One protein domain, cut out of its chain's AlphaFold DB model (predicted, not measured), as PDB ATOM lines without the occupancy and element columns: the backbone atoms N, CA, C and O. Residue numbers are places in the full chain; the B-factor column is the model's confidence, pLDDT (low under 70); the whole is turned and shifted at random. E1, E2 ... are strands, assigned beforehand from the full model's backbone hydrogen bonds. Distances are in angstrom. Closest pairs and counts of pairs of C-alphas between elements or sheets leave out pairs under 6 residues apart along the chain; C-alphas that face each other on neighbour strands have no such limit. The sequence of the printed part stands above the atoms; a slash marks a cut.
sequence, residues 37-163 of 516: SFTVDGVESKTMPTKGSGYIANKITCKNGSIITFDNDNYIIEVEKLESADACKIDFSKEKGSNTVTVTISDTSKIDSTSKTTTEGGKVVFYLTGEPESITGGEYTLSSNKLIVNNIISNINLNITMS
ATOM      1  N   SER A  37     -37.854  33.627   9.290       88.06
ATOM      2  CA  SER A  37     -38.373  32.269   9.107       88.06
ATOM      3  C   SER A  37     -38.500  31.927   7.621       88.06
ATOM      4  O   SER A  37     -38.583  32.820   6.771       88.06
ATOM      5  N   PHE A  38     -38.517  30.632   7.296       90.12
ATOM      6  CA  PHE A  38     -38.511  30.154   5.914       90.12
ATOM      7  C   PHE A  38     -39.647  29.170   5.646       90.12
ATOM      8  O   PHE A  38     -39.957  28.319   6.483       90.12
ATOM      9  N   THR A  39     -40.211  29.223   4.440       92.69
ATOM     10  CA  THR A  39     -40.952  28.085   3.879       92.69
ATOM     11  C   THR A  39     -40.403  27.689   2.521       92.69
ATOM     12  O   THR A  39     -39.798  28.500   1.825       92.69
ATOM     13  N   VAL A  40     -40.614  26.432   2.144       92.44
ATOM     14  CA  VAL A  40     -40.316  25.901   0.813       92.44
ATOM     15  C   VAL A  40     -41.598  25.280   0.284       92.44
ATOM     16  O   VAL A  40     -42.162  24.400   0.932       92.44
ATOM     17  N   ASP A  41     -42.095  25.786  -0.844       92.06
ATOM     18  CA  ASP A  41     -43.386  25.393  -1.428       92.06
ATOM     19  C   ASP A  41     -44.545  25.452  -0.406       92.06
ATOM     20  O   ASP A  41     -45.435  24.605  -0.370       92.06
ATOM     21  N   GLY A  42     -44.512  26.463   0.472       89.00
ATOM     22  CA  GLY A  42     -45.516  26.694   1.513       89.00
ATOM     23  C   GLY A  42     -45.344  25.868   2.795       89.00
ATOM     24  O   GLY A  42     -46.097  26.083   3.746       89.00
ATOM     25  N   VAL A  43     -44.354  24.974   2.868       91.38
ATOM     26  CA  VAL A  43     -44.068  24.144   4.052       91.38
ATOM     27  C   VAL A  43     -42.952  24.768   4.887       91.38
ATOM     28  O   VAL A  43     -41.926  25.169   4.343       91.38
ATOM     29  N   GLU A  44     -43.129  24.852   6.209       90.31
ATOM     30  CA  GLU A  44     -42.102  25.380   7.119       90.31
ATOM     31  C   GLU A  44     -40.770  24.639   6.980       90.31
ATOM     32  O   GLU A  44     -40.710  23.408   6.975       90.31
ATOM     33  N   SER A  45     -39.688  25.411   6.906       86.38
ATOM     34  CA  SER A  45     -38.332  24.889   6.825       86.38
ATOM     35  C   SER A  45     -37.450  25.521   7.891       86.38
ATOM     36  O   SER A  45     -37.463  26.732   8.105       86.38
ATOM     37  N   LYS A  46     -36.621  24.691   8.528       83.88
ATOM     38  CA  LYS A  46     -35.608  25.151   9.490       83.88
ATOM     39  C   LYS A  46     -34.409  25.808   8.812       83.88
ATOM     40  O   LYS A  46     -33.646  26.509   9.465       83.88
ATOM     41  N   THR A  47     -34.216  25.539   7.524       82.38
ATOM     42  CA  THR A  47     -33.060  26.002   6.759       82.38
ATOM     43  C   THR A  47     -33.492  26.554   5.413       82.38
ATOM     44  O   THR A  47     -34.424  26.053   4.781       82.38
ATOM     45  N   MET A  48     -32.765  27.556   4.942       86.38
ATOM     46  CA  MET A  48     -32.915  28.074   3.590       86.38
ATOM     47  C   MET A  48     -32.534  27.013   2.538       86.38
ATOM     48  O   MET A  48     -31.632  26.208   2.797       86.38
ATOM     49  N   PRO A  49     -33.162  27.004   1.346       89.31
ATOM     50  CA  PRO A  49     -32.695  26.189   0.229       89.31
ATOM     51  C   PRO A  49     -31.233  26.470  -0.129       89.31
ATOM     52  O   PRO A  49     -30.745  27.596  -0.023       89.31
ATOM     53  N   THR A  50     -30.532  25.444  -0.608       89.62
ATOM     54  CA  THR A  50     -29.144  25.582  -1.055       89.62
ATOM     55  C   THR A  50     -29.067  26.264  -2.419       89.62
ATOM     56  O   THR A  50     -29.912  26.033  -3.293       89.62
ATOM     57  N   LYS A  51     -28.006  27.049  -2.637       89.75
ATOM     58  CA  LYS A  51     -27.694  27.643  -3.943       89.75
ATOM     59  C   LYS A  51     -27.627  26.560  -5.026       89.75
ATOM     60  O   LYS A  51     -26.988  25.530  -4.830       89.75
ATOM     61  N   GLY A  52     -28.313  26.785  -6.148       87.44
ATOM     62  CA  GLY A  52     -28.395  25.830  -7.263       87.44
ATOM     63  C   GLY A  52     -29.532  24.804  -7.168       87.44
ATOM     64  O   GLY A  52     -29.700  24.005  -8.083       87.44
ATOM     65  N   SER A  53     -30.356  24.836  -6.114       90.00
ATOM     66  CA  SER A  53     -31.544  23.966  -5.988       90.00
ATOM     67  C   SER A  53     -32.708  24.343  -6.923       90.00
ATOM     68  O   SER A  53     -33.692  23.606  -7.020       90.00
ATOM     69  N   GLY A  54     -32.614  25.493  -7.597       90.25
ATOM     70  CA  GLY A  54     -33.668  26.061  -8.443       90.25
ATOM     71  C   GLY A  54     -34.738  26.845  -7.677       90.25
ATOM     72  O   GLY A  54     -35.631  27.400  -8.305       90.25
ATOM     73  N   TYR A  55     -34.658  26.904  -6.343       93.06
ATOM     74  CA  TYR A  55     -35.555  27.708  -5.515       93.06
ATOM     75  C   TYR A  55     -35.078  29.154  -5.413       93.06
ATOM     76  O   TYR A  55     -33.917  29.393  -5.078       93.06
ATOM     77  N   ILE A  56     -35.991  30.097  -5.632       93.38
ATOM     78  CA  ILE A  56     -35.792  31.537  -5.430       93.38
ATOM     79  C   ILE A  56     -36.771  32.056  -4.374       93.38
ATOM     80  O   ILE A  56     -37.750  31.378  -4.044       93.38
ATOM     81  N   ALA A  57     -36.519  33.249  -3.831       94.75
ATOM     82  CA  ALA A  57     -37.483  33.902  -2.954       94.75
ATOM     83  C   ALA A  57     -38.741  34.252  -3.762       94.75
ATOM     84  O   ALA A  57     -38.702  35.047  -4.700       94.75
ATOM     85  N   ASN A  58     -39.866  33.635  -3.405       93.56
ATOM     86  CA  ASN A  58     -41.157  33.917  -4.015       93.56
ATOM     87  C   ASN A  58     -41.802  35.136  -3.356       93.56
ATOM     88  O   ASN A  58     -42.204  36.090  -4.020       93.56
ATOM     89  N   LYS A  59     -41.900  35.130  -2.030       93.50
ATOM     90  CA  LYS A  59     -42.562  36.201  -1.290       93.50
ATOM     91  C   LYS A  59     -41.837  36.461   0.011       93.50
ATOM     92  O   LYS A  59     -41.475  35.528   0.722       93.50
ATOM     93  N   ILE A  60     -41.661  37.737   0.331       94.38
ATOM     94  CA  ILE A  60     -41.124  38.169   1.615       94.38
ATOM     95  C   ILE A  60     -42.211  38.948   2.340       94.38
ATOM     96  O   ILE A  60     -42.680  39.979   1.858       94.38
ATOM     97  N   THR A  61     -42.622  38.440   3.496       92.31
ATOM     98  CA  THR A  61     -43.624  39.083   4.348       92.31
ATOM     99  C   THR A  61     -42.963  39.494   5.649       92.31
ATOM    100  O   THR A  61     -42.496  38.637   6.394       92.31
ATOM    101  N   CYS A  62     -42.946  40.792   5.935       90.31
ATOM    102  CA  CYS A  62     -42.358  41.328   7.154       90.31
ATOM    103  C   CYS A  62     -43.385  42.076   8.008       90.31
ATOM    104  O   CYS A  62     -44.387  42.587   7.511       90.31
ATOM    105  N   LYS A  63     -43.126  42.134   9.313       87.25
ATOM    106  CA  LYS A  63     -43.936  42.812  10.328       87.25
ATOM    107  C   LYS A  63     -43.230  44.077  10.814       87.25
ATOM    108  O   LYS A  63     -42.018  44.238  10.650       87.25
ATOM    109  N   ASN A  64     -44.001  44.967  11.440       84.50
ATOM    110  CA  ASN A  64     -43.506  46.171  12.120       84.50
ATOM    111  C   ASN A  64     -42.667  47.100  11.219       84.50
ATOM    112  O   ASN A  64     -41.766  47.789  11.683       84.50
ATOM    113  N   GLY A  65     -42.947  47.104   9.911       82.56
ATOM    114  CA  GLY A  65     -42.206  47.908   8.939       82.56
ATOM    115  C   GLY A  65     -40.758  47.458   8.725       82.56
ATOM    116  O   GLY A  65     -39.950  48.271   8.287       82.56
ATOM    117  N   SER A  66     -40.417  46.207   9.052       88.44
ATOM    118  CA  SER A  66     -39.125  45.620   8.683       88.44
ATOM    119  C   SER A  66     -39.040  45.449   7.162       88.44
ATOM    120  O   SER A  66     -40.030  45.095   6.523       88.44
ATOM    121  N   ILE A  67     -37.863  45.701   6.596       88.44
ATOM    122  CA  ILE A  67     -37.585  45.666   5.159       88.44
ATOM    123  C   ILE A  67     -36.312  44.851   4.964       88.44
ATOM    124  O   ILE A  67     -35.232  45.221   5.441       88.44
ATOM    125  N   ILE A  68     -36.456  43.735   4.256       92.38
ATOM    126  CA  ILE A  68     -35.339  42.894   3.840       92.38
ATOM    127  C   ILE A  68     -35.452  42.590   2.352       92.38
ATOM    128  O   ILE A  68     -36.545  42.561   1.778       92.38
ATOM    129  N   THR A  69     -34.308  42.298   1.760       94.81
ATOM    130  CA  THR A  69     -34.167  41.909   0.366       94.81
ATOM    131  C   THR A  69     -33.384  40.609   0.301       94.81
ATOM    132  O   THR A  69     -32.403  40.422   1.009       94.81
ATOM    133  N   PHE A  70     -33.826  39.684  -0.535       94.88
ATOM    134  CA  PHE A  70     -33.138  38.442  -0.818       94.88
ATOM    135  C   PHE A  70     -32.484  38.516  -2.196       94.88
ATOM    136  O   PHE A  70     -33.151  38.799  -3.191       94.88
ATOM    137  N   ASP A  71     -31.182  38.256  -2.253       95.00
ATOM    138  CA  ASP A  71     -30.416  38.151  -3.489       95.00
ATOM    139  C   ASP A  71     -30.509  36.725  -4.038       95.00
ATOM    140  O   ASP A  71     -29.907  35.801  -3.486       95.00
ATOM    141  N   ASN A  72     -31.270  36.543  -5.121       94.25
ATOM    142  CA  ASN A  72     -31.547  35.226  -5.695       94.25
ATOM    143  C   ASN A  72     -30.321  34.602  -6.376       94.25
ATOM    144  O   ASN A  72     -30.250  33.380  -6.489       94.25
ATOM    145  N   ASP A  73     -29.335  35.403  -6.780       93.00
ATOM    146  CA  ASP A  73     -28.124  34.894  -7.430       93.00
ATOM    147  C   ASP A  73     -27.074  34.504  -6.393       93.00
ATOM    148  O   ASP A  73     -26.383  33.482  -6.513       93.00
ATOM    149  N   ASN A  74     -26.949  35.307  -5.338       92.69
ATOM    150  CA  ASN A  74     -25.934  35.107  -4.310       92.69
ATOM    151  C   ASN A  74     -26.430  34.306  -3.103       92.69
ATOM    152  O   ASN A  74     -25.592  33.793  -2.365       92.69
ATOM    153  N   TYR A  75     -27.746  34.123  -2.955       92.38
ATOM    154  CA  TYR A  75     -28.385  33.453  -1.817       92.38
ATOM    155  C   TYR A  75     -28.033  34.154  -0.490       92.38
ATOM    156  O   TYR A  75     -27.607  33.526   0.477       92.38
ATOM    157  N   ILE A  76     -28.174  35.486  -0.472       91.06
ATOM    158  CA  ILE A  76     -27.839  36.362   0.663       91.06
ATOM    159  C   ILE A  76     -29.071  37.196   1.042       91.06
ATOM    160  O   ILE A  76     -29.781  37.682   0.165       91.06
ATOM    161  N   ILE A  77     -29.298  37.391   2.344       90.62
ATOM    162  CA  ILE A  77     -30.295  38.332   2.871       90.62
ATOM    163  C   ILE A  77     -29.611  39.681   3.122       90.62
ATOM    164  O   ILE A  77     -28.632  39.764   3.862       90.62
ATOM    165  N   GLU A  78     -30.132  40.734   2.509       90.31
ATOM    166  CA  GLU A  78     -29.749  42.130   2.697       90.31
ATOM    167  C   GLU A  78     -30.800  42.797   3.601       90.31
ATOM    168  O   GLU A  78     -31.990  42.804   3.284       90.31
ATOM    169  N   VAL A  79     -30.383  43.328   4.752       88.38
ATOM    170  CA  VAL A  79     -31.290  43.924   5.745       88.38
ATOM    171  C   VAL A  79     -31.216  45.444   5.653       88.38
ATOM    172  O   VAL A  79     -30.151  46.022   5.857       88.38
ATOM    173  N   GLU A  80     -32.344  46.096   5.372       86.25
ATOM    174  CA  GLU A  80     -32.458  47.559   5.453       86.25
ATOM    175  C   GLU A  80     -33.004  47.991   6.815       86.25
ATOM    176  O   GLU A  80     -32.516  48.949   7.413       86.25
ATOM    177  N   LYS A  81     -34.007  47.268   7.321       84.94
ATOM    178  CA  LYS A  81     -34.654  47.563   8.599       84.94
ATOM    179  C   LYS A  81     -35.202  46.288   9.236       84.94
ATOM    180  O   LYS A  81     -35.888  45.523   8.565       84.94
ATOM    181  N   LEU A  82     -34.956  46.071  10.529       82.62
ATOM    182  CA  LEU A  82     -35.444  44.897  11.262       82.62
ATOM    183  C   LEU A  82     -35.771  45.272  12.714       82.62
ATOM    184  O   LEU A  82     -34.894  45.736  13.436       82.62
ATOM    185  N   GLU A  83     -37.029  45.116  13.130       75.69
ATOM    186  CA  GLU A  83     -37.546  45.751  14.363       75.69
ATOM    187  C   GLU A  83     -37.885  44.775  15.515       75.69
ATOM    188  O   GLU A  83     -38.118  45.226  16.634       75.69
ATOM    189  N   SER A  84     -37.913  43.449  15.308       68.31
ATOM    190  CA  SER A  84     -38.191  42.464  16.382       68.31
ATOM    191  C   SER A  84     -37.937  41.008  15.964       68.31
ATOM    192  O   SER A  84     -37.825  40.740  14.774       68.31
ATOM    193  N   ALA A  85     -37.952  40.056  16.915       62.31
ATOM    194  CA  ALA A  85     -37.998  38.603  16.657       62.31
ATOM    195  C   ALA A  85     -39.177  38.206  15.739       62.31
ATOM    196  O   ALA A  85     -40.234  38.841  15.782       62.31
ATOM    197  N   ASP A  86     -38.980  37.190  14.893       62.38
ATOM    198  CA  ASP A  86     -39.879  36.727  13.822       62.38
ATOM    199  C   ASP A  86     -40.402  37.859  12.920       62.38
ATOM    200  O   ASP A  86     -41.562  37.867  12.479       62.38
ATOM    201  N   ALA A  87     -39.544  38.851  12.664       78.31
ATOM    202  CA  ALA A  87     -39.898  40.026  11.888       78.31
ATOM    203  C   ALA A  87     -40.249  39.681  10.446       78.31
ATOM    204  O   ALA A  87     -41.129  40.335   9.893       78.31
ATOM    205  N   CYS A  88     -39.602  38.685   9.838       89.06
ATOM    206  CA  CYS A  88     -39.768  38.398   8.418       89.06
ATOM    207  C   CYS A  88     -39.922  36.906   8.119       89.06
ATOM    208  O   CYS A  88     -39.327  36.048   8.765       89.06
ATOM    209  N   LYS A  89     -40.706  36.603   7.088       91.75
ATOM    210  CA  LYS A  89     -40.874  35.269   6.519       91.75
ATOM    211  C   LYS A  89     -40.526  35.310   5.036       91.75
ATOM    212  O   LYS A  89     -41.098  36.127   4.313       91.75
ATOM    213  N   ILE A  90     -39.614  34.442   4.601       93.56
ATOM    214  CA  ILE A  90     -39.257  34.260   3.188       93.56
ATOM    215  C   ILE A  90     -39.833  32.926   2.712       93.56
ATOM    216  O   ILE A  90     -39.426  31.857   3.170       93.56
ATOM    217  N   ASP A  91     -40.776  32.997   1.784       94.38
ATOM    218  CA  ASP A  91     -41.351  31.832   1.123       94.38
ATOM    219  C   ASP A  91     -40.558  31.552  -0.160       94.38
ATOM    220  O   ASP A  91     -40.479  32.410  -1.039       94.38
ATOM    221  N   PHE A  92     -39.966  30.364  -0.273       95.25
ATOM    222  CA  PHE A  92     -39.210  29.920  -1.444       95.25
ATOM    223  C   PHE A  92     -40.064  29.048  -2.359       95.25
ATOM    224  O   PHE A  92     -40.784  28.161  -1.899       95.25
ATOM    225  N   SER A  93     -39.928  29.252  -3.669       94.19
ATOM    226  CA  SER A  93     -40.540  28.391  -4.688       94.19
ATOM    227  C   SER A  93     -39.682  28.359  -5.954       94.19
ATOM    228  O   SER A  93     -38.728  29.127  -6.080       94.19
ATOM    229  N   LYS A  94     -40.044  27.506  -6.914       91.75
ATOM    230  CA  LYS A  94     -39.439  27.500  -8.260       91.75
ATOM    231  C   LYS A  94     -40.125  28.460  -9.243       91.75
ATOM    232  O   LYS A  94     -39.713  28.552 -10.396       91.75
ATOM    233  N   GLU A  95     -41.173  29.150  -8.806       86.69
ATOM    234  CA  GLU A  95     -41.903  30.139  -9.598       86.69
ATOM    235  C   GLU A  95     -41.334  31.548  -9.400       86.69
ATOM    236  O   GLU A  95     -40.653  31.826  -8.411       86.69
ATOM    237  N   LYS A  96     -41.630  32.455 -10.345       76.19
ATOM    238  CA  LYS A  96     -41.191  33.853 -10.273       76.19
ATOM    239  C   LYS A  96     -41.759  34.506  -9.012       76.19
ATOM    240  O   LYS A  96     -42.973  34.537  -8.835       76.19
ATOM    241  N   GLY A  97     -40.886  35.064  -8.178       78.19
ATOM    242  CA  GLY A  97     -41.321  35.753  -6.974       78.19
ATOM    243  C   GLY A  97     -42.111  37.025  -7.243       78.19
ATOM    244  O   GLY A  97     -41.995  37.636  -8.301       78.19
ATOM    245  N   SER A  98     -42.934  37.400  -6.271       88.62
ATOM    246  CA  SER A  98     -43.556  38.714  -6.104       88.62
ATOM    247  C   SER A  98     -42.517  39.775  -5.731       88.62
ATOM    248  O   SER A  98     -41.489  39.447  -5.146       88.62
ATOM    249  N   ASN A  99     -42.763  41.043  -6.076       95.12
ATOM    250  CA  ASN A  99     -41.897  42.188  -5.746       95.12
ATOM    251  C   ASN A  99     -40.410  41.957  -6.070       95.12
ATOM    252  O   ASN A  99     -39.505  42.363  -5.338       95.12
ATOM    253  N   THR A 100     -40.165  41.244  -7.167       96.19
ATOM    254  CA  THR A 100     -38.830  40.886  -7.633       96.19
ATOM    255  C   THR A 100     -38.395  41.861  -8.712       96.19
ATOM    256  O   THR A 100     -39.096  42.052  -9.711       96.19
ATOM    257  N   VAL A 101     -37.215  42.448  -8.526       97.38
ATOM    258  CA  VAL A 101     -36.536  43.215  -9.566       97.38
ATOM    259  C   VAL A 101     -35.554  42.285 -10.256       97.38
ATOM    260  O   VAL A 101     -34.675  41.705  -9.618       97.38
ATOM    261  N   THR A 102     -35.717  42.135 -11.565       96.69
ATOM    262  CA  THR A 102     -34.776  41.397 -12.411       96.69
ATOM    263  C   THR A 102     -34.064  42.341 -13.362       96.69
ATOM    264  O   THR A 102     -34.644  43.331 -13.806       96.69
ATOM    265  N   VAL A 103     -32.809  42.037 -13.665       97.38
ATOM    266  CA  VAL A 103     -31.965  42.809 -14.571       97.38
ATOM    267  C   VAL A 103     -31.545  41.919 -15.730       97.38
ATOM    268  O   VAL A 103     -30.932  40.873 -15.534       97.38
ATOM    269  N   THR A 104     -31.839  42.366 -16.946       96.50
ATOM    270  CA  THR A 104     -31.270  41.809 -18.174       96.50
ATOM    271  C   THR A 104     -30.088  42.672 -18.587       96.50
ATOM    272  O   THR A 104     -30.236  43.873 -18.810       96.50
ATOM    273  N   ILE A 105     -28.910  42.064 -18.682       93.19
ATOM    274  CA  ILE A 105     -27.654  42.708 -19.071       93.19
ATOM    275  C   ILE A 105     -26.852  41.722 -19.923       93.19
ATOM    276  O   ILE A 105     -26.885  40.518 -19.673       93.19
ATOM    277  N   SER A 106     -26.157  42.212 -20.950       85.69
ATOM    278  CA  SER A 106     -25.380  41.356 -21.859       85.69
ATOM    279  C   SER A 106     -24.145  40.737 -21.196       85.69
ATOM    280  O   SER A 106     -23.765  39.620 -21.540       85.69
ATOM    281  N   ASP A 107     -23.537  41.446 -20.245       85.19
ATOM    282  CA  ASP A 107     -22.378  40.998 -19.475       85.19
ATOM    283  C   ASP A 107     -22.702  41.013 -17.977       85.19
ATOM    284  O   ASP A 107     -22.633  42.043 -17.303       85.19
ATOM    285  N   THR A 108     -23.056  39.845 -17.439       90.81
ATOM    286  CA  THR A 108     -23.399  39.684 -16.020       90.81
ATOM    287  C   THR A 108     -22.198  39.863 -15.091       90.81
ATOM    288  O   THR A 108     -22.397  40.013 -13.891       90.81
ATOM    289  N   SER A 109     -20.958  39.897 -15.601       87.69
ATOM    290  CA  SER A 109     -19.788  40.238 -14.775       87.69
ATOM    291  C   SER A 109     -19.787  41.708 -14.340       87.69
ATOM    292  O   SER A 109     -19.048  42.086 -13.429       87.69
ATOM    293  N   LYS A 110     -20.631  42.542 -14.967       89.94
ATOM    294  CA  LYS A 110     -20.712  43.977 -14.693       89.94
ATOM    295  C   LYS A 110     -21.652  44.359 -13.556       89.94
ATOM    296  O   LYS A 110     -21.679  45.538 -13.214       89.94
ATOM    297  N   ILE A 111     -22.367  43.408 -12.962       94.81
ATOM    298  CA  ILE A 111     -23.355  43.640 -11.905       94.81
ATOM    299  C   ILE A 111     -23.181  42.625 -10.767       94.81
ATOM    300  O   ILE A 111     -22.719  41.510 -10.995       94.81
ATOM    301  N   ASP A 112     -23.524  42.996  -9.532       95.06
ATOM    302  CA  ASP A 112     -23.407  42.097  -8.373       95.06
ATOM    303  C   ASP A 112     -24.445  40.964  -8.358       95.06
ATOM    304  O   ASP A 112     -24.173  39.890  -7.819       95.06
ATOM    305  N   SER A 113     -25.627  41.213  -8.918       95.81
ATOM    306  CA  SER A 113     -26.744  40.273  -9.017       95.81
ATOM    307  C   SER A 113     -27.684  40.701 -10.142       95.81
ATOM    308  O   SER A 113     -27.760  41.874 -10.495       95.81
ATOM    309  N   THR A 114     -28.424  39.760 -10.701       96.50
ATOM    310  CA  THR A 114     -29.428  39.971 -11.749       96.50
ATOM    311  C   THR A 114     -30.850  39.773 -11.239       96.50
ATOM    312  O   THR A 114     -31.807  40.054 -11.961       96.50
ATOM    313  N   SER A 115     -31.027  39.325  -9.995       95.75
ATOM    314  CA  SER A 115     -32.348  39.091  -9.423       95.75
ATOM    315  C   SER A 115     -32.353  39.279  -7.912       95.75
ATOM    316  O   SER A 115     -31.670  38.568  -7.173       95.75
ATOM    317  N   LYS A 116     -33.179  40.216  -7.441       96.62
ATOM    318  CA  LYS A 116     -33.407  40.447  -6.013       96.62
ATOM    319  C   LYS A 116     -34.898  40.586  -5.722       96.62
ATOM    320  O   LYS A 116     -35.619  41.279  -6.441       96.62
ATOM    321  N   THR A 117     -35.349  39.941  -4.656       96.50
ATOM    322  CA  THR A 117     -36.743  39.949  -4.194       96.50
ATOM    323  C   THR A 117     -36.828  40.690  -2.873       96.50
ATOM    324  O   THR A 117     -36.022  40.430  -1.989       96.50
ATOM    325  N   THR A 118     -37.781  41.601  -2.709       96.12
ATOM    326  CA  THR A 118     -37.919  42.391  -1.474       96.12
ATOM    327  C   THR A 118     -39.324  42.279  -0.883       96.12
ATOM    328  O   THR A 118     -40.234  41.698  -1.483       96.12
ATOM    329  N   THR A 119     -39.511  42.814   0.319       94.00
ATOM    330  CA  THR A 119     -40.836  43.050   0.902       94.00
ATOM    331  C   THR A 119     -41.654  44.017   0.049       94.00
ATOM    332  O   THR A 119     -41.097  44.882  -0.618       94.00
ATOM    333  N   GLU A 120     -42.984  43.938   0.107       92.75
ATOM    334  CA  GLU A 120     -43.852  44.929  -0.547       92.75
ATOM    335  C   GLU A 120     -43.544  46.362  -0.078       92.75
ATOM    336  O   GLU A 120     -43.382  46.611   1.116       92.75
ATOM    337  N   GLY A 121     -43.412  47.292  -1.029       91.31
ATOM    338  CA  GLY A 121     -42.978  48.671  -0.776       91.31
ATOM    339  C   GLY A 121     -41.484  48.813  -0.456       91.31
ATOM    340  O   GLY A 121     -41.019  49.918  -0.181       91.31
ATOM    341  N   GLY A 122     -40.726  47.714  -0.497       93.50
ATOM    342  CA  GLY A 122     -39.304  47.668  -0.183       93.50
ATOM    343  C   GLY A 122     -38.410  48.284  -1.257       93.50
ATOM    344  O   GLY A 122     -38.864  48.900  -2.231       93.50
ATOM    345  N   LYS A 123     -37.106  48.091  -1.065       93.75
ATOM    346  CA  LYS A 123     -36.039  48.667  -1.881       93.75
ATOM    347  C   LYS A 123     -35.037  47.606  -2.309       93.75
ATOM    348  O   LYS A 123     -34.622  46.748  -1.531       93.75
ATOM    349  N   VAL A 124     -34.591  47.722  -3.554       95.81
ATOM    350  CA  VAL A 124     -33.532  46.897  -4.136       95.81
ATOM    351  C   VAL A 124     -32.397  47.795  -4.610       95.81
ATOM    352  O   VAL A 124     -32.630  48.846  -5.209       95.81
ATOM    353  N   VAL A 125     -31.159  47.370  -4.352       95.81
ATOM    354  CA  VAL A 125     -29.948  48.038  -4.840       95.81
ATOM    355  C   VAL A 125     -29.088  47.034  -5.600       95.81
ATOM    356  O   VAL A 125     -28.736  45.986  -5.057       95.81
ATOM    357  N   PHE A 126     -28.722  47.379  -6.830       96.75
ATOM    358  CA  PHE A 126     -27.694  46.694  -7.609       96.75
ATOM    359  C   PHE A 126     -26.435  47.553  -7.693       96.75
ATOM    360  O   PHE A 126     -26.508  48.785  -7.724       96.75
ATOM    361  N   TYR A 127     -25.281  46.899  -7.750       94.56
ATOM    362  CA  TYR A 127     -23.979  47.547  -7.861       94.56
ATOM    363  C   TYR A 127     -23.356  47.193  -9.208       94.56
ATOM    364  O   TYR A 127     -23.079  46.025  -9.480       94.56
ATOM    365  N   LEU A 128     -23.129  48.211 -10.032       92.62
ATOM    366  CA  LEU A 128     -22.478  48.093 -11.329       92.62
ATOM    367  C   LEU A 128     -20.967  48.321 -11.192       92.62
ATOM    368  O   LEU A 128     -20.502  49.054 -10.319       92.62
ATOM    369  N   THR A 129     -20.186  47.701 -12.072       86.69
ATOM    370  CA  THR A 129     -18.726  47.916 -12.164       86.69
ATOM    371  C   THR A 129     -18.331  48.889 -13.282       86.69
ATOM    372  O   THR A 129     -17.146  49.076 -13.548       86.69
ATOM    373  N   GLY A 130     -19.312  49.521 -13.928       79.12
ATOM    374  CA  GLY A 130     -19.125  50.553 -14.943       79.12
ATOM    375  C   GLY A 130     -20.419  51.320 -15.200       79.12
ATOM    376  O   GLY A 130     -21.489  50.894 -14.763       79.12
ATOM    377  N   GLU A 131     -20.309  52.427 -15.928       83.00
ATOM    378  CA  GLU A 131     -21.461  53.274 -16.224       83.00
ATOM    379  C   GLU A 131     -22.337  52.641 -17.324       83.00
ATOM    380  O   GLU A 131     -21.817  52.152 -18.338       83.00
ATOM    381  N   PRO A 132     -23.664  52.603 -17.137       88.31
ATOM    382  CA  PRO A 132     -24.596  52.144 -18.153       88.31
ATOM    383  C   PRO A 132     -24.847  53.236 -19.204       88.31
ATOM    384  O   PRO A 132     -25.039  54.400 -18.870       88.31
ATOM    385  N   GLU A 133     -24.926  52.838 -20.472       85.50
ATOM    386  CA  GLU A 133     -25.335  53.701 -21.589       85.50
ATOM    387  C   GLU A 133     -26.842  53.972 -21.536       85.50
ATOM    388  O   GLU A 133     -27.312  55.077 -21.797       85.50
ATOM    389  N   SER A 134     -27.627  52.949 -21.185       89.50
ATOM    390  CA  SER A 134     -29.073  53.075 -21.016       89.50
ATOM    391  C   SER A 134     -29.628  52.048 -20.036       89.50
ATOM    392  O   SER A 134     -29.132  50.922 -19.932       89.50
ATOM    393  N   ILE A 135     -30.692  52.440 -19.335       93.62
ATOM    394  CA  ILE A 135     -31.506  51.562 -18.495       93.62
ATOM    395  C   ILE A 135     -32.973  51.806 -18.849       93.62
ATOM    396  O   ILE A 135     -33.421  52.947 -18.920       93.62
ATOM    397  N   THR A 136     -33.730  50.737 -19.081       95.62
ATOM    398  CA  THR A 136     -35.167  50.806 -19.404       95.62
ATOM    399  C   THR A 136     -35.961  49.772 -18.608       95.62
ATOM    400  O   THR A 136     -35.382  48.828 -18.080       95.62
ATOM    401  N   GLY A 137     -37.291  49.912 -18.547       93.75
ATOM    402  CA  GLY A 137     -38.191  48.880 -18.004       93.75
ATOM    403  C   GLY A 137     -38.708  49.109 -16.577       93.75
ATOM    404  O   GLY A 137     -39.455  48.278 -16.064       93.75
ATOM    405  N   GLY A 138     -38.373  50.236 -15.948       91.56
ATOM    406  CA  GLY A 138     -38.909  50.629 -14.645       91.56
ATOM    407  C   GLY A 138     -38.353  51.964 -14.161       91.56
ATOM    408  O   GLY A 138     -37.391  52.477 -14.728       91.56
ATOM    409  N   GLU A 139     -38.961  52.506 -13.109       93.44
ATOM    410  CA  GLU A 139     -38.446  53.680 -12.401       93.44
ATOM    411  C   GLU A 139     -37.227  53.293 -11.561       93.44
ATOM    412  O   GLU A 139     -37.238  52.284 -10.849       93.44
ATOM    413  N   TYR A 140     -36.170  54.097 -11.636       95.44
ATOM    414  CA  TYR A 140     -34.930  53.847 -10.913       95.44
ATOM    415  C   TYR A 140     -34.219  55.151 -10.552       95.44
ATOM    416  O   TYR A 140     -34.496  56.226 -11.080       95.44
ATOM    417  N   THR A 141     -33.248  55.048  -9.653       95.62
ATOM    418  CA  THR A 141     -32.272  56.101  -9.380       95.62
ATOM    419  C   THR A 141     -30.875  55.522  -9.555       95.62
ATOM    420  O   THR A 141     -30.557  54.498  -8.956       95.62
ATOM    421  N   LEU A 142     -30.040  56.164 -10.374       92.12
ATOM    422  CA  LEU A 142     -28.638  55.787 -10.563       92.12
ATOM    423  C   LEU A 142     -27.742  56.820  -9.873       92.12
ATOM    424  O   LEU A 142     -27.838  58.014 -10.148       92.12
ATOM    425  N   SER A 143     -26.879  56.366  -8.967       89.06
ATOM    426  CA  SER A 143     -25.910  57.228  -8.284       89.06
ATOM    427  C   SER A 143     -24.636  56.450  -7.978       89.06
ATOM    428  O   SER A 143     -24.685  55.433  -7.289       89.06
ATOM    429  N   SER A 144     -23.493  56.918  -8.487       85.06
ATOM    430  CA  SER A 144     -22.172  56.312  -8.246       85.06
ATOM    431  C   SER A 144     -22.142  54.801  -8.523       85.06
ATOM    432  O   SER A 144     -21.754  54.019  -7.653       85.06
ATOM    433  N   ASN A 145     -22.608  54.381  -9.706       88.12
ATOM    434  CA  ASN A 145     -22.760  52.973 -10.103       88.12
ATOM    435  C   ASN A 145     -23.681  52.121  -9.204       88.12
ATOM    436  O   ASN A 145     -23.673  50.893  -9.284       88.12
ATOM    437  N   LYS A 146     -24.506  52.747  -8.355       93.56
ATOM    438  CA  LYS A 146     -25.573  52.083  -7.598       93.56
ATOM    439  C   LYS A 146     -26.904  52.331  -8.292       93.56
ATOM    440  O   LYS A 146     -27.342  53.477  -8.399       93.56
ATOM    441  N   LEU A 147     -27.545  51.259  -8.734       95.94
ATOM    442  CA  LEU A 147     -28.880  51.281  -9.316       95.94
ATOM    443  C   LEU A 147     -29.898  50.943  -8.228       95.94
ATOM    444  O   LEU A 147     -29.904  49.832  -7.701       95.94
ATOM    445  N   ILE A 148     -30.734  51.912  -7.873       96.06
ATOM    446  CA  ILE A 148     -31.680  51.829  -6.761       96.06
ATOM    447  C   ILE A 148     -33.102  51.812  -7.315       96.06
ATOM    448  O   ILE A 148     -33.484  52.699  -8.078       96.06
ATOM    449  N   VAL A 149     -33.896  50.839  -6.879       96.88
ATOM    450  CA  VAL A 149     -35.329  50.741  -7.167       96.88
ATOM    451  C   VAL A 149     -36.073  50.776  -5.838       96.88
ATOM    452  O   VAL A 149     -35.817  49.946  -4.966       96.88
ATOM    453  N   ASN A 150     -36.957  51.758  -5.661       95.25
ATOM    454  CA  ASN A 150     -37.695  51.987  -4.416       95.25
ATOM    455  C   ASN A 150     -39.187  51.672  -4.594       95.25
ATOM    456  O   ASN A 150     -39.694  51.694  -5.713       95.25
ATOM    457  N   ASN A 151     -39.892  51.477  -3.476       94.00
ATOM    458  CA  ASN A 151     -41.347  51.313  -3.419       94.00
ATOM    459  C   ASN A 151     -41.868  50.182  -4.329       94.00
ATOM    460  O   ASN A 151     -42.788  50.362  -5.130       94.00
ATOM    461  N   ILE A 152     -41.239  49.009  -4.232       95.44
ATOM    462  CA  ILE A 152     -41.517  47.876  -5.120       95.44
ATOM    463  C   ILE A 152     -42.808  47.172  -4.678       95.44
ATOM    464  O   ILE A 152     -42.829  46.455  -3.680       95.44
ATOM    465  N   ILE A 153     -43.887  47.375  -5.437       94.12
ATOM    466  CA  ILE A 153     -45.216  46.766  -5.202       94.12
ATOM    467  C   ILE A 153     -45.592  45.685  -6.230       94.12
ATOM    468  O   ILE A 153     -46.655  45.075  -6.154       94.12
ATOM    469  N   SER A 154     -44.754  45.488  -7.249       94.56
ATOM    470  CA  SER A 154     -44.909  44.435  -8.253       94.56
ATOM    471  C   SER A 154     -43.558  44.117  -8.895       94.56
ATOM    472  O   SER A 154     -42.553  44.766  -8.608       94.56
ATOM    473  N   ASN A 155     -43.519  43.096  -9.750       96.06
ATOM    474  CA  ASN A 155     -42.290  42.696 -10.427       96.06
ATOM    475  C   ASN A 155     -41.833  43.740 -11.445       96.06
ATOM    476  O   ASN A 155     -42.614  44.163 -12.297       96.06
ATOM    477  N   ILE A 156     -40.545  44.071 -11.411       97.00
ATOM    478  CA  ILE A 156     -39.911  45.022 -12.328       97.00
ATOM    479  C   ILE A 156     -38.825  44.277 -13.106       97.00
ATOM    480  O   ILE A 156     -38.077  43.480 -12.538       97.00
ATOM    481  N   ASN A 157     -38.735  44.513 -14.414       96.62
ATOM    482  CA  ASN A 157     -37.646  43.979 -15.232       96.62
ATOM    483  C   ASN A 157     -36.902  45.162 -15.848       96.62
ATOM    484  O   ASN A 157     -37.458  45.870 -16.685       96.62
ATOM    485  N   LEU A 158     -35.662  45.375 -15.421       97.38
ATOM    486  CA  LEU A 158     -34.782  46.393 -15.974       97.38
ATOM    487  C   LEU A 158     -33.920  45.783 -17.079       97.38
ATOM    488  O   LEU A 158     -33.415  44.673 -16.934       97.38
ATOM    489  N   ASN A 159     -33.724  46.514 -18.171       96.50
ATOM    490  CA  ASN A 159     -32.772  46.160 -19.222       96.50
ATOM    491  C   ASN A 159     -31.640  47.182 -19.201       96.50
ATOM    492  O   ASN A 159     -31.910  48.376 -19.351       96.50
ATOM    493  N   ILE A 160     -30.406  46.718 -19.009       94.44
ATOM    494  CA  ILE A 160     -29.210  47.555 -18.913       94.44
ATOM    495  C   ILE A 160     -28.323  47.306 -20.129       94.44
ATOM    496  O   ILE A 160     -27.912  46.174 -20.396       94.44
ATOM    497  N   THR A 161     -27.974  48.388 -20.820       89.94
ATOM    498  CA  THR A 161     -26.907  48.401 -21.824       89.94
ATOM    499  C   THR A 161     -25.706  49.104 -21.212       89.94
ATOM    500  O   THR A 161     -25.825  50.246 -20.781       89.94
ATOM    501  N   MET A 162     -24.559  48.428 -21.139       86.50
ATOM    502  CA  MET A 162     -23.329  49.018 -20.601       86.50
ATOM    503  C   MET A 162     -22.657  49.916 -21.633       86.50
ATOM    504  O   MET A 162     -22.579  49.534 -22.803       86.50
ATOM    505  N   SER A 163     -22.109  51.051 -21.192       83.88
ATOM    506  CA  SER A 163     -21.268  51.876 -22.056       83.88
ATOM    507  C   SER A 163     -20.049  51.081 -22.503       83.88
ATOM    508  O   SER A 163     -19.383  50.411 -21.707       83.88
TER     509      SER A 163
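Overview. This is residues 37 to 163 of the 516 residues of an uncharacterized protein of Clostridium sp. CAG:628 (UniProt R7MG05). A long, twisted sheet of six strands, curled like part of a barrel, runs through the domain, with a smaller sheet over part of each face. At one end E2, E1, E6 and E3 are partly face to face with it over E4 and E8, the strands crossed; on its other face E9, E12 and E11 cover the hollow of the curl, E9 nearest to E4 and E8. The printed part has 127 residues, with thirteen named strands, E1 to E13 in chain order, and no named helix: its class is all strand. The large sheet runs E5, E4, E8, E7, E13, E10, mixed; the second runs E2, E1, E6, E3, mixed; the third runs E9, E12, E11, antiparallel. The whole is compact, with a radius of gyration of the C-alphas of 14.5 A and spans of 44 by 30 by 21 A.

Along the chain. In the large sheet, E5 is residues 76 to 81, E4 67 to 71, E8 115 to 118, E7 100 to 105, 16.1 A long, E13 156 to 162, 19.0 A long, and E10 132 to 136. E13 ends at C-alpha 162, (-23.329, 49.018, -20.601). In the second sheet, E1 is residues 37 to 40, beginning at C-alpha 37, (-38.373, 32.269, 9.107); E2 is 43 to 45, E6 88 to 93, 16.5 A long, and E3 56 to 62, 17.2 A long. In the third, E9 is residues 122 to 127, 17.1 A long, E12 146 to 152, 16.7 A long, and E11 141 to 143.

Arrangement. In the large sheet E7 and E13 are parallel, with N 104 and O 158 2.8 A apart. E8 and E7 form a hairpin, with N 101 and O 116 at 2.9 A. E4 and E8 are antiparallel, with N 70 and O 117 at 2.7 A. E4 and E5 form a hairpin. E10, an edge strand, is antiparallel to E13, with N 161 and O 134 at 2.9 A. The large sheet and the sheet E2 E1 E6 E3 form a sandwich, two sheets face to face, with facing parts 9.7 A centre to centre and strands at 51 degrees. The closest C-alphas of E3 and E8 are those of Ile 60 and Thr 118, 6.1 A apart. E1 and E6 are parallel, with N 92 and O 39 at 2.8 A. E2 and E1 meet only at a point. The closest C-alphas of E4 and E9 are those of Ile 67 and Gly 122, 6.0 A apart. E9 and E12 are antiparallel, with N 126 and O 147 at 2.9 A. E11 and E12 form a hairpin.

Size, cuts and confidence. The C-alphas of Glu 44 and Ser 163, the two farthest apart, are 44.6 A apart. The printed part has no cut and no long link. Mean pLDDT of the printed part is 90.6; residues 84 to 86 are under 70.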